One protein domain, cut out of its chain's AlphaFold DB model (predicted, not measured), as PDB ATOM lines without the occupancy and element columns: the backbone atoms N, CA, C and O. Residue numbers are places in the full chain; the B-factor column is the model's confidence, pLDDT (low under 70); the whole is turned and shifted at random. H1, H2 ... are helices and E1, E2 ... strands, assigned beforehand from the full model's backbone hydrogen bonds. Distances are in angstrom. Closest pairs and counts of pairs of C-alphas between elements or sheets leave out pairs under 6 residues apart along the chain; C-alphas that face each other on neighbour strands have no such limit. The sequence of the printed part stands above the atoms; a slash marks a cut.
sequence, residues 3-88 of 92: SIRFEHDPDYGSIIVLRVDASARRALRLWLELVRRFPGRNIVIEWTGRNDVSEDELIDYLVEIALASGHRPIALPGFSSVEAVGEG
ATOM      1  N   SER A   3     187.647 149.585 192.079       95.94
ATOM      2  CA  SER A   3     186.686 150.094 191.093       95.94
ATOM      3  C   SER A   3     186.294 149.006 190.104       95.94
ATOM      4  O   SER A   3     187.136 148.194 189.724       95.94
ATOM      5  N   ILE A   4     185.041 149.029 189.656       96.50
ATOM      6  CA  ILE A   4     184.484 148.063 188.705       96.50
ATOM      7  C   ILE A   4     184.001 148.830 187.477       96.50
ATOM      8  O   ILE A   4     183.287 149.824 187.621       96.50
ATOM      9  N   ARG A   5     184.380 148.367 186.287       97.25
ATOM     10  CA  ARG A   5     183.896 148.883 185.004       97.25
ATOM     11  C   ARG A   5     183.327 147.742 184.171       97.25
ATOM     12  O   ARG A   5     183.813 146.616 184.240       97.25
ATOM     13  N   PHE A   6     182.288 148.051 183.406       95.94
ATOM     14  CA  PHE A   6     181.713 147.149 182.415       95.94
ATOM     15  C   PHE A   6     182.046 147.720 181.047       95.94
ATOM     16  O   PHE A   6     181.679 148.856 180.749       95.94
ATOM     17  N   GLU A   7     182.773 146.952 180.252       94.94
ATOM     18  CA  GLU A   7     183.270 147.376 178.947       94.94
ATOM     19  C   GLU A   7     182.852 146.344 177.892       94.94
ATOM     20  O   GLU A   7     182.489 145.210 178.218       94.94
ATOM     21  N   HIS A   8     182.837 146.753 176.625       92.12
ATOM     22  CA  HIS A   8     182.602 145.848 175.507       92.12
ATOM     23  C   HIS A   8     183.886 145.731 174.698       92.12
ATOM     24  O   HIS A   8     184.361 146.722 174.146       92.12
ATOM     25  N   ASP A   9     184.424 144.523 174.653       88.62
ATOM     26  CA  ASP A   9     185.558 144.146 173.834       88.62
ATOM     27  C   ASP A   9     185.053 143.487 172.532       88.62
ATOM     28  O   ASP A   9     184.149 142.649 172.596       88.62
ATOM     29  N   PRO A  10     185.579 143.852 171.352       86.06
ATOM     30  CA  PRO A  10     185.134 143.278 170.080       86.06
ATOM     31  C   PRO A  10     185.330 141.761 169.961       86.06
ATOM     32  O   PRO A  10     184.532 141.102 169.293       86.06
ATOM     33  N   ASP A  11     186.359 141.210 170.605       83.06
ATOM     34  CA  ASP A  11     186.754 139.803 170.504       83.06
ATOM     35  C   ASP A  11     186.123 138.961 171.621       83.06
ATOM     36  O   ASP A  11     185.696 137.825 171.403       83.06
ATOM     37  N   TYR A  12     186.014 139.534 172.823       78.19
ATOM     38  CA  TYR A  12     185.516 138.844 174.017       78.19
ATOM     39  C   TYR A  12     184.072 139.220 174.389       78.19
ATOM     40  O   TYR A  12     183.453 138.582 175.241       78.19
ATOM     41  N   GLY A  13     183.480 140.235 173.769       88.19
ATOM     42  CA  GLY A  13     182.148 140.723 174.109       88.19
ATOM     43  C   GLY A  13     182.133 141.518 175.417       88.19
ATOM     44  O   GLY A  13     182.984 142.360 175.667       88.19
ATOM     45  N   SER A  14     181.121 141.323 176.268       92.31
ATOM     46  CA  SER A  14     181.040 142.082 177.529       92.31
ATOM     47  C   SER A  14     182.104 141.614 178.526       92.31
ATOM     48  O   SER A  14     182.099 140.445 178.921       92.31
ATOM     49  N   ILE A  15     182.957 142.534 178.974       93.56
ATOM     50  CA  ILE A  15     184.009 142.290 179.962       93.56
ATOM     51  C   ILE A  15     183.756 143.083 181.249       93.56
ATOM     52  O   ILE A  15     183.177 144.174 181.244       93.56
ATOM     53  N   ILE A  16     184.197 142.524 182.373       95.06
ATOM     54  CA  ILE A  16     184.169 143.159 183.690       95.06
ATOM     55  C   ILE A  16     185.611 143.454 184.082       95.06
ATOM     56  O   ILE A  16     186.387 142.529 184.321       95.06
ATOM     57  N   VAL A  17     185.959 144.733 184.181       95.94
ATOM     58  CA  VAL A  17     187.299 145.164 184.585       95.94
ATOM     59  C   VAL A  17     187.272 145.562 186.055       95.94
ATOM     60  O   VAL A  17     186.591 146.513 186.451       95.94
ATOM     61  N   LEU A  18     188.017 144.828 186.878       96.88
ATOM     62  CA  LEU A  18     188.221 145.129 188.287       96.88
ATOM     63  C   LEU A  18     189.589 145.780 188.464       96.88
ATOM     64  O   LEU A  18     190.611 145.148 188.222       96.88
ATOM     65  N   ARG A  19     189.625 147.014 188.960       97.69
ATOM     66  CA  ARG A  19     190.875 147.650 189.383       97.69
ATOM     67  C   ARG A  19     191.016 147.542 190.889       97.69
ATOM     68  O   ARG A  19     190.139 148.013 191.618       97.69
ATOM     69  N   VAL A  20     192.114 146.955 191.350       97.00
ATOM     70  CA  VAL A  20     192.379 146.712 192.770       97.00
ATOM     71  C   VAL A  20     193.706 147.319 193.213       97.00
ATOM     72  O   VAL A  20     194.746 147.183 192.574       97.00
ATOM     73  N   ASP A  21     193.678 147.967 194.367       97.06
ATOM     74  CA  ASP A  21     194.882 148.421 195.056       97.06
ATOM     75  C   ASP A  21     195.493 147.266 195.863       97.06
ATOM     76  O   ASP A  21     195.326 147.151 197.080       97.06
ATOM     77  N   ALA A  22     196.109 146.332 195.144       97.12
ATOM     78  CA  ALA A  22     196.737 145.140 195.691       97.12
ATOM     79  C   ALA A  22     198.033 144.827 194.937       97.12
ATOM     80  O   ALA A  22     198.255 145.323 193.833       97.12
ATOM     81  N   SER A  23     198.896 144.003 195.536       97.88
ATOM     82  CA  SER A  23     200.059 143.473 194.823       97.88
ATOM     83  C   SER A  23     199.636 142.506 193.717       97.88
ATOM     84  O   SER A  23     198.550 141.922 193.797       97.88
ATOM     85  N   ALA A  24     200.497 142.314 192.716       97.81
ATOM     86  CA  ALA A  24     200.249 141.413 191.592       97.81
ATOM     87  C   ALA A  24     199.821 140.017 192.067       97.81
ATOM     88  O   ALA A  24     198.790 139.503 191.639       97.81
ATOM     89  N   ARG A  25     200.526 139.436 193.047       98.12
ATOM     90  CA  ARG A  25     200.199 138.114 193.604       98.12
ATOM     91  C   ARG A  25     198.790 138.052 194.189       98.12
ATOM     92  O   ARG A  25     198.082 137.065 194.006       98.12
ATOM     93  N   ARG A  26     198.376 139.088 194.924       97.94
ATOM     94  CA  ARG A  26     197.021 139.157 195.495       97.94
ATOM     95  C   ARG A  26     195.965 139.343 194.410       97.94
ATOM     96  O   ARG A  26     194.918 138.708 194.485       97.94
ATOM     97  N   ALA A  27     196.254 140.179 193.421       98.00
ATOM     98  CA  ALA A  27     195.369 140.444 192.297       98.00
ATOM     99  C   ALA A  27     195.136 139.188 191.438       98.00
ATOM    100  O   ALA A  27     193.990 138.861 191.144       98.00
ATOM    101  N   LEU A  28     196.189 138.428 191.125       97.69
ATOM    102  CA  LEU A  28     196.105 137.185 190.347       97.69
ATOM    103  C   LEU A  28     195.324 136.089 191.084       97.69
ATOM    104  O   LEU A  28     194.478 135.426 190.490       97.69
ATOM    105  N   ARG A  29     195.526 135.942 192.401       97.69
ATOM    106  CA  ARG A  29     194.721 135.016 193.220       97.69
ATOM    107  C   ARG A  29     193.243 135.390 193.233       97.69
ATOM    108  O   ARG A  29     192.398 134.511 193.094       97.69
ATOM    109  N   LEU A  30     192.943 136.682 193.377       97.19
ATOM    110  CA  LEU A  30     191.574 137.183 193.295       97.19
ATOM    111  C   LEU A  30     190.974 136.903 191.913       97.19
ATOM    112  O   LEU A  30     189.839 136.447 191.827       97.19
ATOM    113  N   TRP A  31     191.733 137.131 190.839       96.69
ATOM    114  CA  TRP A  31     191.278 136.838 189.484       96.69
ATOM    115  C   TRP A  31     190.904 135.360 189.336       96.69
ATOM    116  O   TRP A  31     189.785 135.053 188.924       96.69
ATOM    117  N   LEU A  32     191.785 134.453 189.763       96.31
ATOM    118  CA  LEU A  32     191.548 133.011 189.728       96.31
ATOM    119  C   LEU A  32     190.300 132.597 190.526       96.31
ATOM    120  O   LEU A  32     189.512 131.765 190.074       96.31
ATOM    121  N   GLU A  33     190.096 133.180 191.707       96.81
ATOM    122  CA  GLU A  33     188.895 132.944 192.513       96.81
ATOM    123  C   GLU A  33     187.627 133.410 191.784       96.81
ATOM    124  O   GLU A  33     186.639 132.675 191.718       96.81
ATOM    125  N   LEU A  34     187.663 134.602 191.187       95.31
ATOM    126  CA  LEU A  34     186.525 135.186 190.485       95.31
ATOM    127  C   LEU A  34     186.132 134.382 189.243       95.31
ATOM    128  O   LEU A  34     184.945 134.117 189.062       95.31
ATOM    129  N   VAL A  35     187.087 133.944 188.419       93.25
ATOM    130  CA  VAL A  35     186.765 133.150 187.216       93.25
ATOM    131  C   VAL A  35     186.193 131.779 187.575       93.25
ATOM    132  O   VAL A  35     185.266 131.310 186.920       93.25
ATOM    133  N   ARG A  36     186.654 131.174 188.681       94.12
ATOM    134  CA  ARG A  36     186.059 129.940 189.225       94.12
ATOM    135  C   ARG A  36     184.654 130.178 189.771       94.12
ATOM    136  O   ARG A  36     183.785 129.319 189.641       94.12
ATOM    137  N   ARG A  37     184.420 131.331 190.403       95.50
ATOM    138  CA  ARG A  37     183.125 131.685 190.997       95.50
ATOM    139  C   ARG A  37     182.079 132.074 189.951       95.50
ATOM    140  O   ARG A  37     180.895 131.822 190.171       95.50
ATOM    141  N   PHE A  38     182.507 132.673 188.845       91.62
ATOM    142  CA  PHE A  38     181.651 133.210 187.790       91.62
ATOM    143  C   PHE A  38     182.031 132.629 186.417       91.62
ATOM    144  O   PHE A  38     182.510 133.362 185.548       91.62
ATOM    145  N   PRO A  39     181.811 131.320 186.194       87.44
ATOM    146  CA  PRO A  39     182.169 130.677 184.934       87.44
ATOM    147  C   PRO A  39     181.443 131.324 183.744       87.44
ATOM    148  O   PRO A  39     180.270 131.693 183.838       87.44
ATOM    149  N   GLY A  40     182.150 131.464 182.619       84.25
ATOM    150  CA  GLY A  40     181.627 132.079 181.391       84.25
ATOM    151  C   GLY A  40     181.547 133.611 181.418       84.25
ATOM    152  O   GLY A  40     180.960 134.205 180.515       84.25
ATOM    153  N   ARG A  41     182.100 134.267 182.447       89.25
ATOM    154  CA  ARG A  41     182.251 135.727 182.491       89.25
ATOM    155  C   ARG A  41     183.679 136.121 182.140       89.25
ATOM    156  O   ARG A  41     184.624 135.596 182.720       89.25
ATOM    157  N   ASN A  42     183.815 137.096 181.249       89.69
ATOM    158  CA  ASN A  42     185.107 137.676 180.908       89.69
ATOM    159  C   ASN A  42     185.470 138.709 181.971       89.69
ATOM    160  O   ASN A  42     184.912 139.804 182.013       89.69
ATOM    161  N   ILE A  43     186.350 138.315 182.885       92.69
ATOM    162  CA  ILE A  43     186.805 139.143 184.000       92.69
ATOM    163  C   ILE A  43     188.266 139.480 183.748       92.69
ATOM    164  O   ILE A  43     189.051 138.588 183.442       92.69
ATOM    165  N   VAL A  44     188.618 140.751 183.907       91.88
ATOM    166  CA  VAL A  44     189.987 141.260 183.820       91.88
ATOM    167  C   VAL A  44     190.313 141.967 185.129       91.88
ATOM    168  O   VAL A  44     189.490 142.716 185.658       91.88
ATOM    169  N   ILE A  45     191.509 141.728 185.662       95.38
ATOM    170  CA  ILE A  45     191.990 142.379 186.880       95.38
ATOM    171  C   ILE A  45     193.153 143.310 186.535       95.38
ATOM    172  O   ILE A  45     194.207 142.874 186.085       95.38
ATOM    173  N   GLU A  46     192.963 144.600 186.795       95.56
ATOM    174  CA  GLU A  46     194.026 145.598 186.857       95.56
ATOM    175  C   GLU A  46     194.484 145.744 188.309       95.56
ATOM    176  O   GLU A  46     193.661 145.860 189.221       95.56
ATOM    177  N   TRP A  47     195.788 145.825 188.547       96.81
ATOM    178  CA  TRP A  47     196.321 146.123 189.874       96.81
ATOM    179  C   TRP A  47     197.258 147.326 189.847       96.81
ATOM    180  O   TRP A  47     197.912 147.607 188.847       96.81
ATOM    181  N   THR A  48     197.302 148.061 190.956       96.44
ATOM    182  CA  THR A  48     198.150 149.260 191.101       96.44
ATOM    183  C   THR A  48     199.235 149.120 192.163       96.44
ATOM    184  O   THR A  48     200.027 150.041 192.347       96.44
ATOM    185  N   GLY A  49     199.260 148.001 192.891       94.75
ATOM    186  CA  GLY A  49     200.290 147.723 193.883       94.75
ATOM    187  C   GLY A  49     201.572 147.169 193.261       94.75
ATOM    188  O   GLY A  49     201.766 147.167 192.050       94.75
ATOM    189  N   ARG A  50     202.473 146.684 194.120       96.94
ATOM    190  CA  ARG A  50     203.775 146.152 193.694       96.94
ATOM    191  C   ARG A  50     203.628 144.916 192.803       96.94
ATOM    192  O   ARG A  50     202.804 144.048 193.088       96.94
ATOM    193  N   ASN A  51     204.506 144.804 191.810       96.62
ATOM    194  CA  ASN A  51     204.703 143.587 191.027       96.62
ATOM    195  C   ASN A  51     205.611 142.626 191.806       96.62
ATOM    196  O   ASN A  51     206.829 142.746 191.759       96.62
ATOM    197  N   ASP A  52     205.003 141.732 192.590       97.69
ATOM    198  CA  ASP A  52     205.657 140.789 193.512       97.69
ATOM    199  C   ASP A  52     205.549 139.320 193.052       97.69
ATOM    200  O   ASP A  52     205.425 138.399 193.870       97.69
ATOM    201  N   VAL A  53     205.579 139.119 191.734       97.00
ATOM    202  CA  VAL A  53     205.599 137.817 191.053       97.00
ATOM    203  C   VAL A  53     206.726 137.808 190.024       97.00
ATOM    204  O   VAL A  53     206.984 138.840 189.398       97.00
ATOM    205  N   SER A  54     207.410 136.673 189.873       97.06
ATOM    206  CA  SER A  54     208.329 136.472 188.747       97.06
ATOM    207  C   SER A  54     207.558 136.312 187.432       97.06
ATOM    208  O   SER A  54     206.334 136.179 187.423       97.06
ATOM    209  N   GLU A  55     208.281 136.320 186.314       93.00
ATOM    210  CA  GLU A  55     207.702 136.032 185.001       93.00
ATOM    211  C   GLU A  55     207.120 134.611 184.935       93.00
ATOM    212  O   GLU A  55     205.964 134.454 184.553       93.00
ATOM    213  N   ASP A  56     207.857 133.606 185.420       94.44
ATOM    214  CA  ASP A  56     207.375 132.218 185.490       94.44
ATOM    215  C   ASP A  56     206.105 132.093 186.346       94.44
ATOM    216  O   ASP A  56     205.115 131.502 185.920       94.44
ATOM    217  N   GLU A  57     206.084 132.724 187.529       95.81
ATOM    218  CA  GLU A  57     204.895 132.720 188.387       95.81
ATOM    219  C   GLU A  57     203.702 133.398 187.703       95.81
ATOM    220  O   GLU A  57     202.563 132.959 187.859       95.81
ATOM    221  N   LEU A  58     203.941 134.483 186.959       94.81
ATOM    222  CA  LEU A  58     202.896 135.161 186.200       94.81
ATOM    223  C   LEU A  58     202.330 134.244 185.109       94.81
ATOM    224  O   LEU A  58     201.108 134.153 184.988       94.81
ATOM    225  N   ILE A  59     203.189 133.558 184.350       93.31
ATOM    226  CA  ILE A  59     202.776 132.601 183.314       93.31
ATOM    227  C   ILE A  59     201.908 131.498 183.930       93.31
ATOM    228  O   ILE A  59     200.815 131.239 183.420       93.31
ATOM    229  N   ASP A  60     202.335 130.920 185.053       95.00
ATOM    230  CA  ASP A  60     201.583 129.875 185.755       95.00
ATOM    231  C   ASP A  60     200.186 130.363 186.167       95.00
ATOM    232  O   ASP A  60     199.179 129.712 185.871       95.00
ATOM    233  N   TYR A  61     200.092 131.556 186.772       95.56
ATOM    234  CA  TYR A  61     198.797 132.146 187.120       95.56
ATOM    235  C   TYR A  61     197.910 132.353 185.889       95.56
ATOM    236  O   TYR A  61     196.717 132.049 185.943       95.56
ATOM    237  N   LEU A  62     198.457 132.876 184.789       92.25
ATOM    238  CA  LEU A  62     197.686 133.144 183.575       92.25
ATOM    239  C   LEU A  62     197.175 131.852 182.928       92.25
ATOM    240  O   LEU A  62     196.020 131.812 182.498       92.25
ATOM    241  N   VAL A  63     197.980 130.786 182.908       91.81
ATOM    242  CA  VAL A  63     197.553 129.464 182.425       91.81
ATOM    243  C   VAL A  63     196.431 128.913 183.304       91.81
ATOM    244  O   VAL A  63     195.399 128.482 182.779       91.81
ATOM    245  N   GLU A  64     196.575 128.970 184.631       93.31
ATOM    246  CA  GLU A  64     195.526 128.534 185.558       93.31
ATOM    247  C   GLU A  64     194.219 129.315 185.369       93.31
ATOM    248  O   GLU A  64     193.135 128.721 185.343       93.31
ATOM    249  N   ILE A  65     194.309 130.638 185.213       92.69
ATOM    250  CA  ILE A  65     193.159 131.517 184.982       92.69
ATOM    251  C   ILE A  65     192.493 131.188 183.647       92.69
ATOM    252  O   ILE A  65     191.268 131.068 183.609       92.69
ATOM    253  N   ALA A  66     193.258 131.005 182.567       87.81
ATOM    254  CA  ALA A  66     192.715 130.670 181.253       87.81
ATOM    255  C   ALA A  66     191.929 129.350 181.306       87.81
ATOM    256  O   ALA A  66     190.744 129.314 180.952       87.81
ATOM    257  N   LEU A  67     192.550 128.302 181.863       87.81
ATOM    258  CA  LEU A  67     191.927 126.991 182.050       87.81
ATOM    259  C   LEU A  67     190.645 127.085 182.888       87.81
ATOM    260  O   LEU A  67     189.620 126.515 182.509       87.81
ATOM    261  N   ALA A  68     190.676 127.829 183.999       89.31
ATOM    262  CA  ALA A  68     189.511 128.030 184.860       89.31
ATOM    263  C   ALA A  68     188.400 128.859 184.190       89.31
ATOM    264  O   ALA A  68     187.221 128.640 184.462       89.31
ATOM    265  N   SER A  69     188.763 129.770 183.286       82.50
ATOM    266  CA  SER A  69     187.829 130.609 182.526       82.50
ATOM    267  C   SER A  69     187.186 129.875 181.345       82.50
ATOM    268  O   SER A  69     186.423 130.483 180.596       82.50
ATOM    269  N   GLY A  70     187.508 128.595 181.128       79.38
ATOM    270  CA  GLY A  70     187.036 127.814 179.980       79.38
ATOM    271  C   GLY A  70     187.724 128.168 178.657       79.38
ATOM    272  O   GLY A  70     187.389 127.593 177.621       79.38
ATOM    273  N   HIS A  71     188.710 129.067 178.689       69.56
ATOM    274  CA  HIS A  71     189.549 129.392 177.547       69.56
ATOM    275  C   HIS A  71     190.691 128.380 177.526       69.56
ATOM    276  O   HIS A  71     191.619 128.446 178.331       69.56
ATOM    277  N   ARG A  72     190.632 127.392 176.630       57.97
ATOM    278  CA  ARG A  72     191.808 126.540 176.440       57.97
ATOM    279  C   ARG A  72     192.901 127.379 175.780       57.97
ATOM    280  O   ARG A  72     192.599 128.006 174.765       57.97
ATOM    281  N   PRO A  73     194.146 127.362 176.289       54.69
ATOM    282  CA  PRO A  73     195.281 127.836 175.517       54.69
ATOM    283  C   PRO A  73     195.250 127.115 174.170       54.69
ATOM    284  O   PRO A  73     195.349 125.887 174.108       54.69
ATOM    285  N   ILE A  74     195.009 127.861 173.095       46.34
ATOM    286  CA  ILE A  74     195.106 127.316 171.750       46.34
ATOM    287  C   ILE A  74     196.602 127.242 171.482       46.34
ATOM    288  O   ILE A  74     197.235 128.257 171.200       46.34
ATOM    289  N   ALA A  75     197.181 126.048 171.600       51.88
ATOM    290  CA  ALA A  75     198.446 125.798 170.934       51.88
ATOM    291  C   ALA A  75     198.186 126.042 169.444       51.88
ATOM    292  O   ALA A  75     197.348 125.362 168.842       51.88
ATOM    293  N   LEU A  76     198.830 127.064 168.875       50.56
ATOM    294  CA  LEU A  76     198.780 127.285 167.434       50.56
ATOM    295  C   LEU A  76     199.163 125.966 166.741       50.56
ATOM    296  O   LEU A  76     200.057 125.271 167.236       50.56
ATOM    297  N   PRO A  77     198.510 125.579 165.632       47.72
ATOM    298  CA  PRO A  77     198.915 124.393 164.886       47.72
ATOM    299  C   PRO A  77     200.417 124.464 164.574       47.72
ATOM    300  O   PRO A  77     200.867 125.422 163.951       47.72
ATOM    301  N   GLY A  78     201.191 123.481 165.044       56.31
ATOM    302  CA  GLY A  78     202.654 123.455 164.905       56.31
ATOM    303  C   GLY A  78     203.450 124.001 166.099       56.31
ATOM    304  O   GLY A  78     204.671 123.918 166.078       56.31
ATOM    305  N   PHE A  79     202.808 124.510 167.155       58.88
ATOM    306  CA  PHE A  79     203.510 124.886 168.383       58.88
ATOM    307  C   PHE A  79     203.788 123.648 169.245       58.88
ATOM    308  O   PHE A  79     202.887 123.093 169.876       58.88
ATOM    309  N   SER A  80     205.051 123.223 169.271       59.16
ATOM    310  CA  SER A  80     205.560 122.217 170.199       59.16
ATOM    311  C   SER A  80     206.297 122.915 171.339       59.16
ATOM    312  O   SER A  80     207.395 123.439 171.160       59.16
ATOM    313  N   SER A  81     205.724 122.892 172.543       58.16
ATOM    314  CA  SER A  81     206.402 123.391 173.747       58.16
ATOM    315  C   SER A  81     207.680 122.605 174.071       58.16
ATOM    316  O   SER A  81     208.574 123.136 174.720       58.16
ATOM    317  N   VAL A  82     207.808 121.367 173.578       59.00
ATOM    318  CA  VAL A  82     209.036 120.564 173.684       59.00
ATOM    319  C   VAL A  82     210.142 121.109 172.775       59.00
ATOM    320  O   VAL A  82     211.294 121.161 173.197       59.00
ATOM    321  N   GLU A  83     209.810 121.551 171.559       56.56
ATOM    322  CA  GLU A  83     210.792 122.152 170.642       56.56
ATOM    323  C   GLU A  83     211.208 123.551 171.109       56.56
ATOM    324  O   GLU A  83     212.399 123.843 171.165       56.56
ATOM    325  N   ALA A  84     210.256 124.367 171.574       56.25
ATOM    326  CA  ALA A  84     210.530 125.713 172.086       56.25
ATOM    327  C   ALA A  84     211.452 125.725 173.325       56.25
ATOM    328  O   ALA A  84     212.253 126.639 173.496       56.25
ATOM    329  N   VAL A  85     211.365 124.707 174.191       55.53
ATOM    330  CA  VAL A  85     212.264 124.554 175.355       55.53
ATOM    331  C   VAL A  85     213.589 123.883 174.960       55.53
ATOM    332  O   VAL A  85     214.621 124.132 175.586       55.53
ATOM    333  N   GLY A  86     213.586 123.055 173.911       47.62
ATOM    334  CA  GLY A  86     214.779 122.397 173.378       47.62
ATOM    335  C   GLY A  86     215.800 123.370 172.780       47.62
ATOM    336  O   GLY A  86     216.999 123.188 172.986       47.62
ATOM    337  N   GLU A  87     215.344 124.438 172.121       50.28
ATOM    338  CA  GLU A  87     216.222 125.473 171.548       50.28
ATOM    339  C   GLU A  87     216.935 126.332 172.609       50.28
ATOM    340  O   GLU A  87     217.982 126.907 172.330       50.28
ATOM    341  N   GLY A  88     216.458 126.349 173.860       42.78
ATOM    342  CA  GLY A  88     217.139 127.011 174.983       42.78
ATOM    343  C   GLY A  88     218.297 126.211 175.603       42.78
ATOM    344  O   GLY A  88     218.917 126.676 176.558       42.78
TER     345      GLY A  88
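Overview. This is residues 3 to 88 of the 92 residues of an uncharacterized protein of Fervidicoccus sp (UniProt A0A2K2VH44). A small three-stranded sheet has H1 packed over one face, and H2 runs side by side with H1, off the sheet; residues 74 to 88, ending in H3, stick out as a free tail. The printed part has 86 residues, with three named strands and three named helices in the order E1 E2 H1 E3 H2 H3. The mixed sheet has the order E1, E2, E3, and the class is mixed, helices and strands. The whole is only just loose, close to compact, with a radius of gyration of the C-alphas of 14.7 A and spans of 43 by 30 by 21 A.

Along the chain. Find C-alpha 3 at (186.686, 150.094, 191.093), where E1, residues 3 to 9, begins. E2, residues 13 to 20, spans 22.1 A, and E3 is residues 42 to 47. H1, residues 24 to 37, spans 19.7 A; H2, residues 55 to 68, spans 19.9 A. H3, residues 81 to 88, ends at C-alpha 88 (217.139, 127.011, 174.983).

Arrangement. Look first at the hairpin E1 and E2, antiparallel, with N 5 and O 17 2.9 A apart, within hydrogen-bond range. E3 is parallel to E2; N 18 and O 44 are 2.8 A apart, also within range. E2, H1 and E3 form a strand-helix-strand unit, two parallel neighbour strands with a helix between, its crossover right-handed. H1 is on the sheet in two layers, a helix layer on one face, over E3 at a height over the sheet of 8.8 A; their closest C-alphas, Trp 31 and Ile 45, are 6.2 A apart. H2 touches H1, the same way at a shallow tilt of 11 degrees; their closest C-alphas, Leu 32 and Ile 65, are 5.2 A apart. H3 is apart from H2. Every O i to N i+4 pair is within hydrogen-bond range in H1 and H2, and 3 of 4 in H3.

Size, cuts and confidence. The C-alphas of Ser 3 and Gly 86, the two farthest apart, are 43.2 A apart. The printed part has no cut, and the link from H2 to H3, 12 residues, is long. Look for low confidence at residues 71 to 88, under 70; the mean pLDDT of the printed part is 85.3.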